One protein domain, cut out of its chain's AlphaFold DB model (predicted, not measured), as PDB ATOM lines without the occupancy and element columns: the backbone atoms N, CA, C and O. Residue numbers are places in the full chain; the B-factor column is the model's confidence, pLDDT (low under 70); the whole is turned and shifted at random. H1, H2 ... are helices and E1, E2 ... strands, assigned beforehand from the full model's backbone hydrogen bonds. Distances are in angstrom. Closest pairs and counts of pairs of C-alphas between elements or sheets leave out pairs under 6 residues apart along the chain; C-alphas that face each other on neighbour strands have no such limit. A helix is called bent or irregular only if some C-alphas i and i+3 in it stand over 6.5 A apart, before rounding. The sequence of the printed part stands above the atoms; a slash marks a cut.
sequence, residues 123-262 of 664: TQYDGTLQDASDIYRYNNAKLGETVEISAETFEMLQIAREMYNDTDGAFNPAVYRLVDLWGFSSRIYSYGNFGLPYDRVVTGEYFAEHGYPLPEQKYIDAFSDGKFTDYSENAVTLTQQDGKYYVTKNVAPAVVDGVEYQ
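What this domain is: This is residues 123 to 262 of the 664 residues of the protein "FAD:protein FMN transferase" of Corallococcus sp. CAG:1435 (UniProt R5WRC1). The domain is elongated, with a small sheet of three strands at one end, helices H1 and H2 over one of its faces, a group of short elements further along, and a helix, H5, at the far end. In that group H3 and H6 pack side by side, the hairpin of E4 and E5 is next to H6, and H4 is near H3; the chain runs out to H5 and back through links without named elements. The printed part has 140 residues with six named helices and five named strands, in the order H1, E1, H2, H3, H4, H5, H6, E2, E3, E4, E5. The sheets, E1 - E3 - E2 and E4 - E5, are antiparallel, and the class is mixed, helices and strands. By its radius of gyration of the C-alphas, 16.7 A, the whole is compact, though its spans are 58 by 35 by 29 A.

How they stand to each other: After residues 123 to 133 comes H1, residues 134 to 140, on the sheet of E1, residues 146 to 149, E3, residues 244 to 249, and E2, residues 236 to 241. Its height over the sheet is 8.9 A, and its closest C-alphas to E1 are those of Asp 134 and Ile 149, 5.5 A apart. It runs along the strands, at 25 degrees to E3 on the local plane. E1 is an edge strand, antiparallel to E3, with N 147 and O 247 within hydrogen-bond range at 2.8 A. H2, residues 151 to 166, is on the same face as H1, two layers with helices on one face of a sheet. It is over E3 and E2 at a height of 10.3 A over the sheet and runs slantwise to the strands, at 43 degrees to E3 on the local plane; the closest C-alphas of H2 and E3 are those of Ala 151 and Tyr 245, 6.2 A apart. H3, residues 173 to 182, is not on this sheet. H4, residues 186 to 189, is close to but not clearly touching H3, the closest C-alphas being those of Asp 180 and Ile 188, 7.7 A apart. H5, residues 204 to 210, is apart from H3, H4 and H6. H6, residues 217 to 223, touches H3 at a shallow tilt of 23 degrees, opposite ways, with C-alphas of Leu 178 and Phe 223 closest at 6.1 A. E2 and E3 form a hairpin, with N 246 and O 239 at 2.8 A. E4, residues 254 to 256, and E5, residues 259 to 261, form another, with N 261 and O 254 at 2.8 A. The closest C-alphas of H6 and E4 are those of Ala 222 and Ala 254, 5.9 A apart. In H1, H2, H5 and H6 every O i to N i+4 pair is within hydrogen-bond range; in H3 it is 4 of 6, and H4 is too short for such a pair.

Where its parts are: H1 begins at C-alpha 134, (-15.061, -12.730, 37.516). H2 is 22.4 A long and ends at C-alpha 166, (-37.174, -2.859, 41.990). H3, 15.6 A, is irregular: C-alphas 174 and 177 are 7.8 A apart. E2 is 16.4 A long and E3 17.0 A. E5 ends at C-alpha 261, (-11.462, -1.598, 52.208).

The domain as a whole: The two C-alphas farthest apart, those of Glu 209 and Asp 242, are 58.9 A apart. The printed part has no cut. The links from H4 to H5, 14 residues, and from H6 to E2, 12 residues, are long. The mean pLDDT of the printed part is 89.5; residues 125 to 131, 189 to 191 and 210 are under 70.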
ATOM      1  N   THR A 123     -16.439 -15.707  45.478       83.56
ATOM      2  CA  THR A 123     -15.858 -14.498  46.093       83.56
ATOM      3  C   THR A 123     -14.440 -14.705  46.630       83.56
ATOM      4  O   THR A 123     -13.782 -13.732  47.007       83.56
ATOM      5  N   GLN A 124     -13.955 -15.949  46.685       75.44
ATOM      6  CA  GLN A 124     -12.643 -16.314  47.217       75.44
ATOM      7  C   GLN A 124     -11.661 -16.746  46.125       75.44
ATOM      8  O   GLN A 124     -12.044 -17.187  45.047       75.44
ATOM      9  N   TYR A 125     -10.372 -16.645  46.451       65.94
ATOM     10  CA  TYR A 125      -9.282 -17.165  45.633       65.94
ATOM     11  C   TYR A 125      -9.130 -18.674  45.844       65.94
ATOM     12  O   TYR A 125      -8.939 -19.114  46.977       65.94
ATOM     13  N   ASP A 126      -9.163 -19.457  44.770       60.25
ATOM     14  CA  ASP A 126      -9.141 -20.925  44.803       60.25
ATOM     15  C   ASP A 126      -7.783 -21.559  44.441       60.25
ATOM     16  O   ASP A 126      -7.616 -22.770  44.593       60.25
ATOM     17  N   GLY A 127      -6.768 -20.768  44.066       55.56
ATOM     18  CA  GLY A 127      -5.379 -21.244  44.001       55.56
ATOM     19  C   GLY A 127      -4.515 -20.695  42.867       55.56
ATOM     20  O   GLY A 127      -3.290 -20.702  43.012       55.56
ATOM     21  N   THR A 128      -5.089 -20.150  41.791       49.22
ATOM     22  CA  THR A 128      -4.333 -19.591  40.648       49.22
ATOM     23  C   THR A 128      -4.959 -18.292  40.119       49.22
ATOM     24  O   THR A 128      -6.129 -18.241  39.768       49.22
ATOM     25  N   LEU A 129      -4.169 -17.211  39.993       50.38
ATOM     26  CA  LEU A 129      -4.624 -15.908  39.454       50.38
ATOM     27  C   LEU A 129      -5.121 -15.993  38.004       50.38
ATOM     28  O   LEU A 129      -5.809 -15.090  37.541       50.38
ATOM     29  N   GLN A 130      -4.748 -17.059  37.296       48.78
ATOM     30  CA  GLN A 130      -5.152 -17.327  35.922       48.78
ATOM     31  C   GLN A 130      -6.566 -17.937  35.826       48.78
ATOM     32  O   GLN A 130      -7.171 -17.828  34.766       48.78
ATOM     33  N   ASP A 131      -7.092 -18.480  36.934       63.97
ATOM     34  CA  ASP A 131      -8.407 -19.134  37.039       63.97
ATOM     35  C   ASP A 131      -9.352 -18.400  38.016       63.97
ATOM     36  O   ASP A 131     -10.417 -18.900  38.366       63.97
ATOM     37  N   ALA A 132      -8.973 -17.198  38.466       79.44
ATOM     38  CA  ALA A 132      -9.777 -16.426  39.402       79.44
ATOM     39  C   ALA A 132     -11.118 -16.001  38.781       79.44
ATOM     40  O   ALA A 132     -11.152 -15.429  37.685       79.44
ATOM     41  N   SER A 133     -12.200 -16.207  39.534       88.31
ATOM     42  CA  SER A 133     -13.559 -15.859  39.115       88.31
ATOM     43  C   SER A 133     -13.713 -14.382  38.748       88.31
ATOM     44  O   SER A 133     -12.994 -13.500  39.236       88.31
ATOM     45  N   ASP A 134     -14.707 -14.094  37.913       92.31
ATOM     46  CA  ASP A 134     -15.061 -12.730  37.516       92.31
ATOM     47  C   ASP A 134     -15.345 -11.840  38.736       92.31
ATOM     48  O   ASP A 134     -14.821 -10.726  38.835       92.31
ATOM     49  N   ILE A 135     -16.108 -12.360  39.706       93.75
ATOM     50  CA  ILE A 135     -16.430 -11.650  40.948       93.75
ATOM     51  C   ILE A 135     -15.196 -11.435  41.822       93.75
ATOM     52  O   ILE A 135     -15.009 -10.334  42.342       93.75
ATOM     53  N   TYR A 136     -14.299 -12.416  41.945       91.81
ATOM     54  CA  TYR A 136     -13.051 -12.222  42.682       91.81
ATOM     55  C   TYR A 136     -12.190 -11.125  42.042       91.81
ATOM     56  O   TYR A 136     -11.646 -10.266  42.748       91.81
ATOM     57  N   ARG A 137     -12.082 -11.114  40.706       93.12
ATOM     58  CA  ARG A 137     -11.335 -10.084  39.970       93.12
ATOM     59  C   ARG A 137     -11.951  -8.699  40.171       93.12
ATOM     60  O   ARG A 137     -11.215  -7.778  40.518       93.12
ATOM     61  N   TYR A 138     -13.275  -8.554  40.068       95.50
ATOM     62  CA  TYR A 138     -13.960  -7.295  40.393       95.50
ATOM     63  C   TYR A 138     -13.718  -6.864  41.847       95.50
ATOM     64  O   TYR A 138     -13.383  -5.711  42.121       95.50
ATOM     65  N   ASN A 139     -13.835  -7.781  42.808       95.31
ATOM     66  CA  ASN A 139     -13.680  -7.484  44.233       95.31
ATOM     67  C   ASN A 139     -12.283  -6.939  44.572       95.31
ATOM     68  O   ASN A 139     -12.152  -6.071  45.442       95.31
ATOM     69  N   ASN A 140     -11.257  -7.362  43.833       93.12
ATOM     70  CA  ASN A 140      -9.880  -6.887  43.985       93.12
ATOM     71  C   ASN A 140      -9.505  -5.708  43.067       93.12
ATOM     72  O   ASN A 140      -8.422  -5.145  43.230       93.12
ATOM     73  N   ALA A 141     -10.388  -5.311  42.148       95.31
ATOM     74  CA  ALA A 141     -10.192  -4.151  41.289       95.31
ATOM     75  C   ALA A 141     -10.211  -2.841  42.097       95.31
ATOM     76  O   ALA A 141     -10.938  -2.711  43.094       95.31
ATOM     77  N   LYS A 142      -9.409  -1.868  41.655       96.06
ATOM     78  CA  LYS A 142      -9.321  -0.521  42.236       96.06
ATOM     79  C   LYS A 142     -10.441   0.388  41.727       96.06
ATOM     80  O   LYS A 142     -11.099   0.100  40.732       96.06
ATOM     81  N   LEU A 143     -10.611   1.535  42.382       96.81
ATOM     82  CA  LEU A 143     -11.482   2.606  41.899       96.81
ATOM     83  C   LEU A 143     -11.125   3.007  40.452       96.81
ATOM     84  O   LEU A 143      -9.971   3.313  40.152       96.81
ATOM     85  N   GLY A 144     -12.132   3.027  39.583       97.06
ATOM     86  CA  GLY A 144     -12.055   3.323  38.152       97.06
ATOM     87  C   GLY A 144     -11.571   2.159  37.280       97.06
ATOM     88  O   GLY A 144     -11.518   2.294  36.057       97.06
ATOM     89  N   GLU A 145     -11.196   1.022  37.867       97.94
ATOM     90  CA  GLU A 145     -10.712  -0.131  37.113       97.94
ATOM     91  C   GLU A 145     -11.870  -0.876  36.440       97.94
ATOM     92  O   GLU A 145     -12.956  -1.031  37.002       97.94
ATOM     93  N   THR A 146     -11.620  -1.327  35.209       97.88
ATOM     94  CA  THR A 146     -12.565  -2.086  34.389       97.88
ATOM     95  C   THR A 146     -12.059  -3.511  34.218       97.88
ATOM     96  O   THR A 146     -10.910  -3.721  33.832       97.88
ATOM     97  N   VAL A 147     -12.928  -4.482  34.480       96.56
ATOM     98  CA  VAL A 147     -12.632  -5.914  34.424       96.56
ATOM     99  C   VAL A 147     -13.455  -6.544  33.303       96.56
ATOM    100  O   VAL A 147     -14.672  -6.380  33.269       96.56
ATOM    101  N   GLU A 148     -12.799  -7.257  32.381       96.12
ATOM    102  CA  GLU A 148     -13.481  -8.107  31.390       96.12
ATOM    103  C   GLU A 148     -14.075  -9.330  32.096       96.12
ATOM    104  O   GLU A 148     -13.358 -10.008  32.837       96.12
ATOM    105  N   ILE A 149     -15.355  -9.607  31.866       95.44
ATOM    106  CA  ILE A 149     -16.132 -10.678  32.502       95.44
ATOM    107  C   ILE A 149     -16.862 -11.522  31.452       95.44
ATOM    108  O   ILE A 149     -16.984 -11.131  30.290       95.44
ATOM    109  N   SER A 150     -17.324 -12.698  31.863       94.88
ATOM    110  CA  SER A 150     -18.166 -13.574  31.047       94.88
ATOM    111  C   SER A 150     -19.556 -12.973  30.796       94.88
ATOM    112  O   SER A 150     -19.990 -12.039  31.480       94.88
ATOM    113  N   ALA A 151     -20.265 -13.526  29.808       95.19
ATOM    114  CA  ALA A 151     -21.647 -13.144  29.523       95.19
ATOM    115  C   ALA A 151     -22.565 -13.499  30.703       95.19
ATOM    116  O   ALA A 151     -23.440 -12.722  31.067       95.19
ATOM    117  N   GLU A 152     -22.309 -14.641  31.335       94.81
ATOM    118  CA  GLU A 152     -23.058 -15.168  32.467       94.81
ATOM    119  C   GLU A 152     -22.919 -14.267  33.701       94.81
ATOM    120  O   GLU A 152     -23.919 -13.921  34.330       94.81
ATOM    121  N   THR A 153     -21.700 -13.815  34.027       95.94
ATOM    122  CA  THR A 153     -21.509 -12.827  35.101       95.94
ATOM    123  C   THR A 153     -22.198 -11.511  34.768       95.94
ATOM    124  O   THR A 153     -22.828 -10.913  35.640       95.94
ATOM    125  N   PHE A 154     -22.095 -11.047  33.520       97.31
ATOM    126  CA  PHE A 154     -22.733  -9.806  33.092       97.31
ATOM    127  C   PHE A 154     -24.255  -9.869  33.272       97.31
ATOM    128  O   PHE A 154     -24.833  -8.961  33.866       97.31
ATOM    129  N   GLU A 155     -24.890 -10.962  32.842       96.38
ATOM    130  CA  GLU A 155     -26.330 -11.183  32.990       96.38
ATOM    131  C   GLU A 155     -26.750 -11.271  34.466       96.38
ATOM    132  O   GLU A 155     -27.694 -10.593  34.875       96.38
ATOM    133  N   MET A 156     -26.011 -12.004  35.308       97.38
ATOM    134  CA  MET A 156     -26.284 -12.040  36.752       97.38
ATOM    135  C   MET A 156     -26.180 -10.650  37.398       97.38
ATOM    136  O   MET A 156     -27.017 -10.297  38.229       97.38
ATOM    137  N   LEU A 157     -25.194  -9.831  37.008       97.81
ATOM    138  CA  LEU A 157     -25.054  -8.455  37.498       97.81
ATOM    139  C   LEU A 157     -26.195  -7.544  37.013       97.81
ATOM    140  O   LEU A 157     -26.604  -6.646  37.756       97.81
ATOM    141  N   GLN A 158     -26.740  -7.780  35.815       97.62
ATOM    142  CA  GLN A 158     -27.936  -7.091  35.315       97.62
ATOM    143  C   GLN A 158     -29.203  -7.510  36.069       97.62
ATOM    144  O   GLN A 158     -29.981  -6.651  36.477       97.62
ATOM    145  N   ILE A 159     -29.388  -8.801  36.344       97.06
ATOM    146  CA  ILE A 159     -30.500  -9.277  37.181       97.06
ATOM    147  C   ILE A 159     -30.399  -8.666  38.584       97.06
ATOM    148  O   ILE A 159     -31.388  -8.163  39.119       97.06
ATOM    149  N   ALA A 160     -29.194  -8.632  39.163       97.69
ATOM    150  CA  ALA A 160     -28.943  -7.991  40.449       97.69
ATOM    151  C   ALA A 160     -29.310  -6.499  40.436       97.69
ATOM    152  O   ALA A 160     -29.845  -5.982  41.410       97.69
ATOM    153  N   ARG A 161     -29.015  -5.810  39.326       97.88
ATOM    154  CA  ARG A 161     -29.280  -4.381  39.093       97.88
ATOM    155  C   ARG A 161     -30.773  -4.098  39.039       97.88
ATOM    156  O   ARG A 161     -31.228  -3.151  39.671       97.88
ATOM    157  N   GLU A 162     -31.511  -4.911  38.293       96.00
ATOM    158  CA  GLU A 162     -32.969  -4.827  38.228       96.00
ATOM    159  C   GLU A 162     -33.573  -5.016  39.617       96.00
ATOM    160  O   GLU A 162     -34.341  -4.174  40.062       96.00
ATOM    161  N   MET A 163     -33.154  -6.051  40.348       94.94
ATOM    162  CA  MET A 163     -33.678  -6.329  41.688       94.94
ATOM    163  C   MET A 163     -33.271  -5.281  42.718       94.94
ATOM    164  O   MET A 163     -34.095  -4.912  43.545       94.94
ATOM    165  N   TYR A 164     -32.054  -4.744  42.647       96.19
ATOM    166  CA  TYR A 164     -31.641  -3.616  43.483       96.19
ATOM    167  C   TYR A 164     -32.565  -2.409  43.285       96.19
ATOM    168  O   TYR A 164     -33.018  -1.822  44.261       96.19
ATOM    169  N   ASN A 165     -32.910  -2.078  42.039       94.56
ATOM    170  CA  ASN A 165     -33.813  -0.966  41.746       94.56
ATOM    171  C   ASN A 165     -35.268  -1.277  42.143       94.56
ATOM    172  O   ASN A 165     -35.908  -0.467  42.807       94.56
ATOM    173  N   ASP A 166     -35.782  -2.449  41.759       91.38
ATOM    174  CA  ASP A 166     -37.174  -2.859  41.990       91.38
ATOM    175  C   ASP A 166     -37.497  -3.002  43.485       91.38
ATOM    176  O   ASP A 166     -38.646  -2.839  43.893       91.38
ATOM    177  N   THR A 167     -36.488  -3.304  44.306       91.81
ATOM    178  CA  THR A 167     -36.625  -3.512  45.755       91.81
ATOM    179  C   THR A 167     -36.129  -2.335  46.596       91.81
ATOM    180  O   THR A 167     -36.036  -2.469  47.816       91.81
ATOM    181  N   ASP A 168     -35.806  -1.200  45.965       90.19
ATOM    182  CA  ASP A 168     -35.256  -0.005  46.624       90.19
ATOM    183  C   ASP A 168     -34.037  -0.327  47.514       90.19
ATOM    184  O   ASP A 168     -33.929   0.065  48.675       90.19
ATOM    185  N   GLY A 169     -33.132  -1.151  46.979       91.81
ATOM    186  CA  GLY A 169     -31.904  -1.586  47.633       91.81
ATOM    187  C   GLY A 169     -32.064  -2.661  48.710       91.81
ATOM    188  O   GLY A 169     -31.051  -3.061  49.286       91.81
ATOM    189  N   ALA A 170     -33.277  -3.167  48.980       91.69
ATOM    190  CA  ALA A 170     -33.474  -4.252  49.951       91.69
ATOM    191  C   ALA A 170     -32.751  -5.543  49.525       91.69
ATOM    192  O   ALA A 170     -32.160  -6.228  50.358       91.69
ATOM    193  N   PHE A 171     -32.740  -5.853  48.224       96.31
ATOM    194  CA  PHE A 171     -31.730  -6.736  47.651       96.31
ATOM    195  C   PHE A 171     -30.525  -5.911  47.208       96.31
ATOM    196  O   PHE A 171     -30.646  -5.054  46.337       96.31
ATOM    197  N   ASN A 172     -29.345  -6.201  47.752       97.31
ATOM    198  CA  ASN A 172     -28.126  -5.506  47.361       97.31
ATOM    199  C   ASN A 172     -26.930  -6.468  47.301       97.31
ATOM    200  O   ASN A 172     -26.499  -6.958  48.344       97.31
ATOM    201  N   PRO A 173     -26.334  -6.717  46.117       97.00
ATOM    202  CA  PRO A 173     -25.168  -7.592  46.009       97.00
ATOM    203  C   PRO A 173     -23.900  -6.973  46.621       97.00
ATOM    204  O   PRO A 173     -22.928  -7.683  46.848       97.00
ATOM    205  N   ALA A 174     -23.872  -5.667  46.909       97.31
ATOM    206  CA  ALA A 174     -22.701  -4.950  47.415       97.31
ATOM    207  C   ALA A 174     -22.541  -4.965  48.948       97.31
ATOM    208  O   ALA A 174     -21.713  -4.235  49.493       97.31
ATOM    209  N   VAL A 175     -23.293  -5.809  49.662       96.38
ATOM    210  CA  VAL A 175     -23.228  -5.920  51.134       96.38
ATOM    211  C   VAL A 175     -22.222  -6.967  51.626       96.38
ATOM    212  O   VAL A 175     -22.160  -7.242  52.824       96.38
ATOM    213  N   TYR A 176     -21.386  -7.539  50.746       95.44
ATOM    214  CA  TYR A 176     -20.447  -8.613  51.114       95.44
ATOM    215  C   TYR A 176     -19.576  -8.254  52.325       95.44
ATOM    216  O   TYR A 176     -19.339  -9.089  53.193       95.44
ATOM    217  N   ARG A 177     -19.090  -7.007  52.417       95.44
ATOM    218  CA  ARG A 177     -18.252  -6.578  53.551       95.44
ATOM    219  C   ARG A 177     -18.978  -6.659  54.884       95.44
ATOM    220  O   ARG A 177     -18.340  -6.980  55.878       95.44
ATOM    221  N   LEU A 178     -20.288  -6.441  54.896       95.94
ATOM    222  CA  LEU A 178     -21.115  -6.648  56.075       95.94
ATOM    223  C   LEU A 178     -21.320  -8.147  56.337       95.94
ATOM    224  O   LEU A 178     -21.124  -8.588  57.463       95.94
ATOM    225  N   VAL A 179     -21.616  -8.955  55.312       94.00
ATOM    226  CA  VAL A 179     -21.726 -10.428  55.444       94.00
ATOM    227  C   VAL A 179     -20.455 -11.020  56.072       94.00
ATOM    228  O   VAL A 179     -20.512 -11.841  56.991       94.00
ATOM    229  N   ASP A 180     -19.297 -10.557  55.607       92.88
ATOM    230  CA  ASP A 180     -17.976 -10.933  56.097       92.88
ATOM    231  C   ASP A 180     -17.712 -10.407  57.515       92.88
ATOM    232  O   ASP A 180     -17.339 -11.189  58.390       92.88
ATOM    233  N   LEU A 181     -17.994  -9.122  57.775       94.06
ATOM    234  CA  LEU A 181     -17.889  -8.500  59.098       94.06
ATOM    235  C   LEU A 181     -18.696  -9.271  60.143       94.06
ATOM    236  O   LEU A 181     -18.196  -9.501  61.244       94.06
ATOM    237  N   TRP A 182     -19.913  -9.703  59.797       92.38
ATOM    238  CA  TRP A 182     -20.828 -10.427  60.680       92.38
ATOM    239  C   TRP A 182     -20.510 -11.915  60.841       92.38
ATOM    240  O   TRP A 182     -21.036 -12.523  61.777       92.38
ATOM    241  N   GLY A 183     -19.555 -12.456  60.080       88.81
ATOM    242  CA  GLY A 183     -19.039 -13.817  60.255       88.81
ATOM    243  C   GLY A 183     -19.680 -14.871  59.354       88.81
ATOM    244  O   GLY A 183     -19.491 -16.061  59.590       88.81
ATOM    245  N   PHE A 184     -20.444 -14.455  58.342       88.25
ATOM    246  CA  PHE A 184     -21.227 -15.354  57.489       88.25
ATOM    247  C   PHE A 184     -20.601 -15.618  56.121       88.25
ATOM    248  O   PHE A 184     -21.137 -16.407  55.342       88.25
ATOM    249  N   SER A 185     -19.463 -14.996  55.820       86.75
ATOM    250  CA  SER A 185     -18.743 -15.274  54.586       86.75
ATOM    251  C   SER A 185     -18.099 -16.658  54.607       86.75
ATOM    252  O   SER A 185     -17.732 -17.218  55.647       86.75
ATOM    253  N   SER A 186     -17.883 -17.199  53.413       77.62
ATOM    254  CA  SER A 186     -17.272 -18.511  53.222       77.62
ATOM    255  C   SER A 186     -15.829 -18.586  53.744       77.62
ATOM    256  O   SER A 186     -15.371 -19.678  54.081       77.62
ATOM    257  N   ARG A 187     -15.097 -17.463  53.883       81.75
ATOM    258  CA  ARG A 187     -13.733 -17.495  54.452       81.75
ATOM    259  C   ARG A 187     -13.764 -17.882  55.931       81.75
ATOM    260  O   ARG A 187     -12.904 -18.632  56.382       81.75
ATOM    261  N   ILE A 188     -14.758 -17.390  56.672       79.06
ATOM    262  CA  ILE A 188     -14.914 -17.658  58.103       79.06
ATOM    263  C   ILE A 188     -15.622 -18.996  58.277       79.06
ATOM    264  O   ILE A 188     -15.097 -19.891  58.935       79.06
ATOM    265  N   TYR A 189     -16.779 -19.146  57.632       68.25
ATOM    266  CA  TYR A 189     -17.670 -20.281  57.840       68.25
ATOM    267  C   TYR A 189     -17.096 -21.606  57.321       68.25
ATOM    268  O   TYR A 189     -17.187 -22.619  58.009       68.25
ATOM    269  N   SER A 190     -16.472 -21.610  56.138       66.94
ATOM    270  CA  SER A 190     -15.981 -22.849  55.517       66.94
ATOM    271  C   SER A 190     -14.511 -23.145  55.824       66.94
ATOM    272  O   SER A 190     -14.121 -24.309  55.861       66.94
ATOM    273  N   TYR A 191     -13.684 -22.115  56.040       65.00
ATOM    274  CA  TYR A 191     -12.229 -22.278  56.159       65.00
ATOM    275  C   TYR A 191     -11.637 -21.810  57.492       65.00
ATOM    276  O   TYR A 191     -10.461 -22.070  57.745       65.00
ATOM    277  N   GLY A 192     -12.409 -21.123  58.343       70.69
ATOM    278  CA  GLY A 192     -11.889 -20.533  59.581       70.69
ATOM    279  C   GLY A 192     -10.736 -19.554  59.333       70.69
ATOM    280  O   GLY A 192      -9.821 -19.455  60.150       70.69
ATOM    281  N   ASN A 193     -10.735 -18.883  58.179       76.00
ATOM    282  CA  ASN A 193      -9.674 -17.980  57.764       76.00
ATOM    283  C   ASN A 193      -9.894 -16.589  58.367       76.00
ATOM    284  O   ASN A 193     -10.668 -15.784  57.841       76.00
ATOM    285  N   PHE A 194      -9.189 -16.325  59.464       78.38
ATOM    286  CA  PHE A 194      -9.124 -15.029  60.135       78.38
ATOM    287  C   PHE A 194      -7.801 -14.315  59.810       78.38
ATOM    288  O   PHE A 194      -6.767 -14.954  59.622       78.38
ATOM    289  N   GLY A 195      -7.813 -12.986  59.789       77.75
ATOM    290  CA  GLY A 195      -6.649 -12.143  59.516       77.75
ATOM    291  C   GLY A 195      -6.965 -10.696  59.129       77.75
ATOM    292  O   GLY A 195      -6.033  -9.919  58.927       77.75
ATOM    293  N   LEU A 196      -8.241 -10.312  59.019       85.56
ATOM    294  CA  LEU A 196      -8.637  -8.931  58.752       85.56
ATOM    295  C   LEU A 196      -8.720  -8.114  60.053       85.56
ATOM    296  O   LEU A 196      -9.039  -8.674  61.099       85.56
ATOM    297  N   PRO A 197      -8.470  -6.788  60.022       87.69
ATOM    298  CA  PRO A 197      -8.464  -5.965  61.240       87.69
ATOM    299  C   PRO A 197      -9.786  -5.930  62.021       87.69
ATOM    300  O   PRO A 197      -9.775  -5.620  63.206       87.69
ATOM    301  N   TYR A 198     -10.908  -6.248  61.372       90.44
ATOM    302  CA  TYR A 198     -12.227  -6.358  62.003       90.44
ATOM    303  C   TYR A 198     -12.581  -7.785  62.450       90.44
ATOM    304  O   TYR A 198     -13.698  -8.025  62.913       90.44
ATOM    305  N   ASP A 199     -11.664  -8.747  62.302       88.69
ATOM    306  CA  ASP A 199     -11.925 -10.123  62.703       88.69
ATOM    307  C   ASP A 199     -12.016 -10.278  64.210       88.69
ATOM    308  O   ASP A 199     -11.156  -9.860  64.986       88.69
ATOM    309  N   ARG A 200     -13.067 -10.985  64.613       86.38
ATOM    310  CA  ARG A 200     -13.378 -11.282  66.001       86.38
ATOM    311  C   ARG A 200     -12.880 -12.683  66.332       86.38
ATOM    312  O   ARG A 200     -13.566 -13.671  66.072       86.38
ATOM    313  N   VAL A 201     -11.667 -12.779  66.875       73.81
ATOM    314  CA  VAL A 201     -11.097 -14.059  67.320       73.81
ATOM    315  C   VAL A 201     -11.598 -14.370  68.727       73.81
ATOM    316  O   VAL A 201     -11.304 -13.641  69.672       73.81
ATOM    317  N   VAL A 202     -12.321 -15.478  68.873       74.50
ATOM    318  CA  VAL A 202     -12.827 -15.961  70.163       74.50
ATOM    319  C   VAL A 202     -12.237 -17.308  70.535       74.50
ATOM    320  O   VAL A 202     -12.072 -18.196  69.699       74.50
ATOM    321  N   THR A 203     -11.935 -17.477  71.821       78.31
ATOM    322  CA  THR A 203     -11.634 -18.798  72.373       78.31
ATOM    323  C   THR A 203     -12.925 -19.610  72.476       78.31
ATOM    324  O   THR A 203     -14.008 -19.050  72.643       78.31
ATOM    325  N   GLY A 204     -12.824 -20.942  72.421       76.25
ATOM    326  CA  GLY A 204     -13.996 -21.808  72.604       76.25
ATOM    327  C   GLY A 204     -14.676 -21.623  73.967       76.25
ATOM    328  O   GLY A 204     -15.890 -21.744  74.060       76.25
ATOM    329  N   GLU A 205     -13.904 -21.278  75.003       77.06
ATOM    330  CA  GLU A 205     -14.416 -20.955  76.343       77.06
ATOM    331  C   GLU A 205     -15.223 -19.649  76.333       77.06
ATOM    332  O   GLU A 205     -16.363 -19.638  76.784       77.06
ATOM    333  N   TYR A 206     -14.697 -18.586  75.710       74.94
ATOM    334  CA  TYR A 206     -15.430 -17.327  75.572       74.94
ATOM    335  C   TYR A 206     -16.718 -17.511  74.768       74.94
ATOM    336  O   TYR A 206     -17.768 -17.040  75.191       74.94
ATOM    337  N   PHE A 207     -16.649 -18.226  73.640       77.75
ATOM    338  CA  PHE A 207     -17.817 -18.490  72.801       77.75
ATOM    339  C   PHE A 207     -18.902 -19.272  73.551       77.75
ATOM    340  O   PHE A 207     -20.079 -18.947  73.430       77.75
ATOM    341  N   ALA A 208     -18.521 -20.270  74.354       72.25
ATOM    342  CA  ALA A 208     -19.472 -21.050  75.144       72.25
ATOM    343  C   ALA A 208     -20.183 -20.214  76.222       72.25
ATOM    344  O   ALA A 208     -21.337 -20.491  76.541       72.25
ATOM    345  N   GLU A 209     -19.507 -19.208  76.780       72.81
ATOM    346  CA  GLU A 209     -20.052 -18.362  77.847       72.81
ATOM    347  C   GLU A 209     -20.786 -17.112  77.331       72.81
ATOM    348  O   GLU A 209     -21.754 -16.677  77.952       72.81
ATOM    349  N   HIS A 210     -20.345 -16.535  76.210       69.19
ATOM    350  CA  HIS A 210     -20.761 -15.199  75.755       69.19
ATOM    351  C   HIS A 210     -21.303 -15.165  74.316       69.19
ATOM    352  O   HIS A 210     -21.828 -14.138  73.886       69.19
ATOM    353  N   GLY A 211     -21.189 -16.262  73.562       73.25
ATOM    354  CA  GLY A 211     -21.501 -16.297  72.133       73.25
ATOM    355  C   GLY A 211     -20.424 -15.638  71.261       73.25
ATOM    356  O   GLY A 211     -19.288 -15.405  71.687       73.25
ATOM    357  N   TYR A 212     -20.769 -15.360  70.000       81.12
ATOM    358  CA  TYR A 212     -19.876 -14.667  69.069       81.12
ATOM    359  C   TYR A 212     -19.982 -13.146  69.291       81.12
ATOM    360  O   TYR A 212     -21.077 -12.599  69.150       81.12
ATOM    361  N   PRO A 213     -18.903 -12.435  69.666       84.50
ATOM    362  CA  PRO A 213     -18.964 -11.022  70.055       84.50
ATOM    363  C   PRO A 213     -19.479 -10.176  68.897       84.50
ATOM    364  O   PRO A 213     -19.270 -10.553  67.757       84.50
ATOM    365  N   LEU A 214     -20.123  -9.038  69.150       89.69
ATOM    366  CA  LEU A 214     -20.632  -8.169  68.079       89.69
ATOM    367  C   LEU A 214     -19.495  -7.393  67.378       89.69
ATOM    368  O   LEU A 214     -18.449  -7.175  67.997       89.69
ATOM    369  N   PRO A 215     -19.656  -6.993  66.100       92.75
ATOM    370  CA  PRO A 215     -18.683  -6.139  65.418       92.75
ATOM    371  C   PRO A 215     -18.557  -4.755  66.071       92.75
ATOM    372  O   PRO A 215     -19.501  -4.259  66.683       92.75
ATOM    373  N   GLU A 216     -17.400  -4.104  65.919       93.75
ATOM    374  CA  GLU A 216     -17.253  -2.707  66.342       93.75
ATOM    375  C   GLU A 216     -18.070  -1.777  65.432       93.75
ATOM    376  O   GLU A 216     -18.006  -1.886  64.204       93.75
ATOM    377  N   GLN A 217     -18.756  -0.798  66.032       92.56
ATOM    378  CA  GLN A 217     -19.654   0.119  65.322       92.56
ATOM    379  C   GLN A 217     -18.976   0.861  64.161       92.56
ATOM    380  O   GLN A 217     -19.561   0.983  63.095       92.56
ATOM    381  N   LYS A 218     -17.705   1.263  64.306       95.44
ATOM    382  CA  LYS A 218     -16.949   1.958  63.248       95.44
ATOM    383  C   LYS A 218     -16.874   1.178  61.925       95.44
ATOM    384  O   LYS A 218     -16.799   1.790  60.867       95.44
ATOM    385  N   TYR A 219     -16.856  -0.159  61.982       97.12
ATOM    386  CA  TYR A 219     -16.849  -0.994  60.779       97.12
ATOM    387  C   TYR A 219     -18.255  -1.176  60.222       97.12
ATOM    388  O   TYR A 219     -18.401  -1.214  59.006       97.12
ATOM    389  N   ILE A 220     -19.269  -1.258  61.092       94.81
ATOM    390  CA  ILE A 220     -20.678  -1.265  60.682       94.81
ATOM    391  C   ILE A 220     -20.960   0.023  59.904       94.81
ATOM    392  O   ILE A 220     -21.259  -0.061  58.720       94.81
ATOM    393  N   ASP A 221     -20.711   1.186  60.514       93.31
ATOM    394  CA  ASP A 221     -20.942   2.509  59.917       93.31
ATOM    395  C   ASP A 221     -20.224   2.673  58.570       93.31
ATOM    396  O   ASP A 221     -20.785   3.192  57.608       93.31
ATOM    397  N   ALA A 222     -18.967   2.225  58.484       96.62
ATOM    398  CA  ALA A 222     -18.177   2.343  57.263       96.62
ATOM    399  C   ALA A 222     -18.651   1.400  56.147       96.62
ATOM    400  O   ALA A 222     -18.563   1.753  54.971       96.62
ATOM    401  N   PHE A 223     -19.111   0.195  56.493       97.44
ATOM    402  CA  PHE A 223     -19.540  -0.809  55.518       97.44
ATOM    403  C   PHE A 223     -21.032  -0.727  55.176       97.44
ATOM    404  O   PHE A 223     -21.430  -1.347  54.193       97.44
ATOM    405  N   SER A 224     -21.827   0.035  55.932       95.38
ATOM    406  CA  SER A 224     -23.230   0.358  55.642       95.38
ATOM    407  C   SER A 224     -23.432   1.774  55.087       95.38
ATOM    408  O   SER A 224     -24.568   2.197  54.886       95.38
ATOM    409  N   ASP A 225     -22.358   2.537  54.841       95.19
ATOM    410  CA  ASP A 225     -22.466   3.830  54.159       95.19
ATOM    411  C   ASP A 225     -23.088   3.619  52.770       95.19
ATOM    412  O   ASP A 225     -22.575   2.846  51.959       95.19
ATOM    413  N   GLY A 226     -24.175   4.338  52.478       92.12
ATOM    414  CA  GLY A 226     -24.925   4.181  51.232       92.12
ATOM    415  C   GLY A 226     -24.093   4.399  49.965       92.12
ATOM    416  O   GLY A 226     -24.414   3.820  48.934       92.12
ATOM    417  N   LYS A 227     -22.999   5.175  50.025       95.50
ATOM    418  CA  LYS A 227     -22.044   5.329  48.913       95.50
ATOM    419  C   LYS A 227     -21.142   4.113  48.766       95.50
ATOM    420  O   LYS A 227     -20.714   3.806  47.660       95.50
ATOM    421  N   PHE A 228     -20.813   3.449  49.872       97.50
ATOM    422  CA  PHE A 228     -19.987   2.246  49.875       97.50
ATOM    423  C   PHE A 228     -20.778   1.009  49.451       97.50
ATOM    424  O   PHE A 228     -20.247   0.153  48.747       97.50
ATOM    425  N   THR A 229     -22.055   0.925  49.819       96.94
ATOM    426  CA  THR A 229     -22.976  -0.126  49.362       96.94
ATOM    427  C   THR A 229     -23.708   0.247  48.073       96.94
ATOM    428  O   THR A 229     -24.629  -0.465  47.678       96.94
ATOM    429  N   ASP A 230     -23.344   1.362  47.430       97.38
ATOM    430  CA  ASP A 230     -23.979   1.822  46.198       97.38
ATOM    431  C   ASP A 230     -23.771   0.774  45.105       97.38
ATOM    432  O   ASP A 230     -22.650   0.484  44.670       97.38
ATOM    433  N   TYR A 231     -24.878   0.194  44.674       97.88
ATOM    434  CA  TYR A 231     -24.947  -0.639  43.500       97.88
ATOM    435  C   TYR A 231     -25.927   0.030  42.555       97.88
ATOM    436  O   TYR A 231     -26.912  -0.590  42.206       97.88
ATOM    437  N   SER A 232     -25.684   1.274  42.128       97.50
ATOM    438  CA  SER A 232     -26.334   2.001  41.018       97.50
ATOM    439  C   SER A 232     -25.520   1.878  39.715       97.50
ATOM    440  O   SER A 232     -24.373   1.418  39.732       97.50
ATOM    441  N   GLU A 233     -26.111   2.200  38.556       96.56
ATOM    442  CA  GLU A 233     -25.456   2.039  37.238       96.56
ATOM    443  C   GLU A 233     -24.159   2.858  37.137       96.56
ATOM    444  O   GLU A 233     -23.187   2.448  36.497       96.56
ATOM    445  N   ASN A 234     -24.114   3.987  37.847       95.56
ATOM    446  CA  ASN A 234     -22.928   4.827  37.944       95.56
ATOM    447  C   ASN A 234     -21.862   4.221  38.863       95.56
ATOM    448  O   ASN A 234     -20.677   4.364  38.578       95.56
ATOM    449  N   ALA A 235     -22.263   3.552  39.946       97.62
ATOM    450  CA  ALA A 235     -21.357   2.943  40.917       97.62
ATOM    451  C   ALA A 235     -20.711   1.648  40.398       97.62
ATOM    452  O   ALA A 235     -19.504   1.448  40.555       97.62
ATOM    453  N   VAL A 236     -21.501   0.798  39.735       98.25
ATOM    454  CA  VAL A 236     -21.047  -0.455  39.112       98.25
ATOM    455  C   VAL A 236     -21.503  -0.483  37.657       98.25
ATOM    456  O   VAL A 236     -22.607  -0.924  37.331       98.25
ATOM    457  N   THR A 237     -20.660   0.034  36.768       98.44
ATOM    458  CA  THR A 237     -21.035   0.241  35.367       98.44
ATOM    459  C   THR A 237     -20.797  -1.019  34.553       98.44
ATOM    460  O   THR A 237     -19.697  -1.568  34.557       98.44
ATOM    461  N   LEU A 238     -21.826  -1.459  33.833       98.38
ATOM    462  CA  LEU A 238     -21.784  -2.614  32.944       98.38
ATOM    463  C   LEU A 238     -21.716  -2.122  31.498       98.38
ATOM    464  O   LEU A 238     -22.551  -1.326  31.075       98.38
ATOM    465  N   THR A 239     -20.730  -2.582  30.727       97.94
ATOM    466  CA  THR A 239     -20.611  -2.235  29.302       97.94
ATOM    467  C   THR A 239     -20.367  -3.467  28.441       97.94
ATOM    468  O   THR A 239     -19.732  -4.429  28.871       97.94
ATOM    469  N   GLN A 240     -20.872  -3.429  27.209       97.38
ATOM    470  CA  GLN A 240     -20.642  -4.453  26.199       97.38
ATOM    471  C   GLN A 240     -20.019  -3.799  24.966       97.38
ATOM    472  O   GLN A 240     -20.557  -2.830  24.429       97.38
ATOM    473  N   GLN A 241     -18.893  -4.336  24.503       95.81
ATOM    474  CA  GLN A 241     -18.212  -3.852  23.308       95.81
ATOM    475  C   GLN A 241     -17.591  -5.026  22.550       95.81
ATOM    476  O   GLN A 241     -16.943  -5.879  23.146       95.81
ATOM    477  N   ASP A 242     -17.784  -5.069  21.228       94.38
ATOM    478  CA  ASP A 242     -17.168  -6.061  20.333       94.38
ATOM    479  C   ASP A 242     -17.393  -7.528  20.770       94.38
ATOM    480  O   ASP A 242     -16.526  -8.386  20.614       94.38
ATOM    481  N   GLY A 243     -18.573  -7.820  21.335       93.56
ATOM    482  CA  GLY A 243     -18.941  -9.156  21.828       93.56
ATOM    483  C   GLY A 243     -18.320  -9.540  23.177       93.56
ATOM    484  O   GLY A 243     -18.488 -10.676  23.612       93.56
ATOM    485  N   LYS A 244     -17.624  -8.610  23.836       97.25
ATOM    486  CA  LYS A 244     -17.062  -8.759  25.181       97.25
ATOM    487  C   LYS A 244     -17.854  -7.950  26.198       97.25
ATOM    488  O   LYS A 244     -18.469  -6.939  25.851       97.25
ATOM    489  N   TYR A 245     -17.791  -8.386  27.450       98.06
ATOM    490  CA  TYR A 245     -18.534  -7.812  28.563       98.06
ATOM    491  C   TYR A 245     -17.569  -7.287  29.617       98.06
ATOM    492  O   TYR A 245     -16.531  -7.893  29.886       98.06
ATOM    493  N   TYR A 246     -17.906  -6.148  30.209       98.19
ATOM    494  CA  TYR A 246     -17.047  -5.458  31.158       98.19
ATOM    495  C   TYR A 246     -17.848  -4.913  32.331       98.19
ATOM    496  O   TYR A 246     -18.981  -4.457  32.165       98.19
ATOM    497  N   VAL A 247     -17.207  -4.888  33.496       98.38
ATOM    498  CA  VAL A 247     -17.698  -4.223  34.704       98.38
ATOM    499  C   VAL A 247     -16.652  -3.236  35.224       98.38
ATOM    500  O   VAL A 247     -15.472  -3.572  35.330       98.38
ATOM    501  N   THR A 248     -17.074  -2.017  35.554       98.44
ATOM    502  CA  THR A 248     -16.213  -0.953  36.091       98.44
ATOM    503  C   THR A 248     -16.605  -0.618  37.527       98.44
ATOM    504  O   THR A 248     -17.782  -0.383  37.807       98.44
ATOM    505  N   LYS A 249     -15.621  -0.566  38.437       98.25
ATOM    506  CA  LYS A 249     -15.828  -0.188  39.844       98.25
ATOM    507  C   LYS A 249     -15.653   1.313  40.033       98.25
ATOM    508  O   LYS A 249     -14.529   1.800  40.017       98.25
ATOM    509  N   ASN A 250     -16.729   2.038  40.311       98.12
ATOM    510  CA  ASN A 250     -16.687   3.485  40.562       98.12
ATOM    511  C   ASN A 250     -16.946   3.853  42.033       98.12
ATOM    512  O   ASN A 250     -17.123   5.025  42.359       98.12
ATOM    513  N   VAL A 251     -16.931   2.862  42.926       97.75
ATOM    514  CA  VAL A 251     -17.131   3.043  44.368       97.75
ATOM    515  C   VAL A 251     -15.792   3.234  45.073       97.75
ATOM    516  O   VAL A 251     -14.873   2.424  44.929       97.75
ATOM    517  N   ALA A 252     -15.671   4.326  45.830       97.31
ATOM    518  CA  ALA A 252     -14.479   4.615  46.619       97.31
ATOM    519  C   ALA A 252     -14.339   3.620  47.789       97.31
ATOM    520  O   ALA A 252     -15.351   3.177  48.337       97.31
ATOM    521  N   PRO A 253     -13.109   3.269  48.204       97.56
ATOM    522  CA  PRO A 253     -12.921   2.394  49.352       97.56
ATOM    523  C   PRO A 253     -13.398   3.053  50.649       97.56
ATOM    524  O   PRO A 253     -13.214   4.255  50.855       97.56
ATOM    525  N   ALA A 254     -13.936   2.244  51.559       97.12
ATOM    526  CA  ALA A 254     -14.159   2.654  52.938       97.12
ATOM    527  C   ALA A 254     -12.812   2.733  53.671       97.12
ATOM    528  O   ALA A 254     -11.953   1.869  53.484       97.12
ATOM    529  N   VAL A 255     -12.623   3.748  54.517       96.56
ATOM    530  CA  VAL A 255     -11.394   3.930  55.303       96.56
ATOM    531  C   VAL A 255     -11.722   3.839  56.783       96.56
ATOM    532  O   VAL A 255     -12.427   4.694  57.312       96.56
ATOM    533  N   VAL A 256     -11.169   2.834  57.462       97.19
ATOM    534  CA  VAL A 256     -11.297   2.671  58.919       97.19
ATOM    535  C   VAL A 256      -9.903   2.519  59.503       97.19
ATOM    536  O   VAL A 256      -9.120   1.701  59.029       97.19
ATOM    537  N   ASP A 257      -9.565   3.346  60.494       95.56
ATOM    538  CA  ASP A 257      -8.256   3.345  61.165       95.56
ATOM    539  C   ASP A 257      -7.048   3.396  60.200       95.56
ATOM    540  O   ASP A 257      -5.987   2.830  60.455       95.56
ATOM    541  N   GLY A 258      -7.203   4.096  59.068       93.88
ATOM    542  CA  GLY A 258      -6.167   4.240  58.039       93.88
ATOM    543  C   GLY A 258      -6.009   3.034  57.103       93.88
ATOM    544  O   GLY A 258      -5.090   3.029  56.286       93.88
ATOM    545  N   VAL A 259      -6.890   2.034  57.197       95.12
ATOM    546  CA  VAL A 259      -6.945   0.878  56.294       95.12
ATOM    547  C   VAL A 259      -8.056   1.082  55.267       95.12
ATOM    548  O   VAL A 259      -9.193   1.383  55.629       95.12
ATOM    549  N   GLU A 260      -7.726   0.908  53.987       95.25
ATOM    550  CA  GLU A 260      -8.686   0.956  52.881       95.25
ATOM    551  C   GLU A 260      -9.335  -0.412  52.640       95.25
ATOM    552  O   GLU A 260      -8.653  -1.428  52.477       95.25
ATOM    553  N   TYR A 261     -10.660  -0.424  52.526       95.56
ATOM    554  CA  TYR A 261     -11.462  -1.598  52.208       95.56
ATOM    555  C   TYR A 261     -12.240  -1.362  50.920       95.56
ATOM    556  O   TYR A 261     -13.059  -0.455  50.832       95.56
ATOM    557  N   GLN A 262     -12.001  -2.202  49.914       96.12
ATOM    558  CA  GLN A 262     -12.744  -2.142  48.654       96.12
ATOM    559  C   GLN A 262     -14.170  -2.679  48.835       96.12
ATOM    560  O   GLN A 262     -14.357  -3.673  49.554       96.12
TER     561      GLN A 262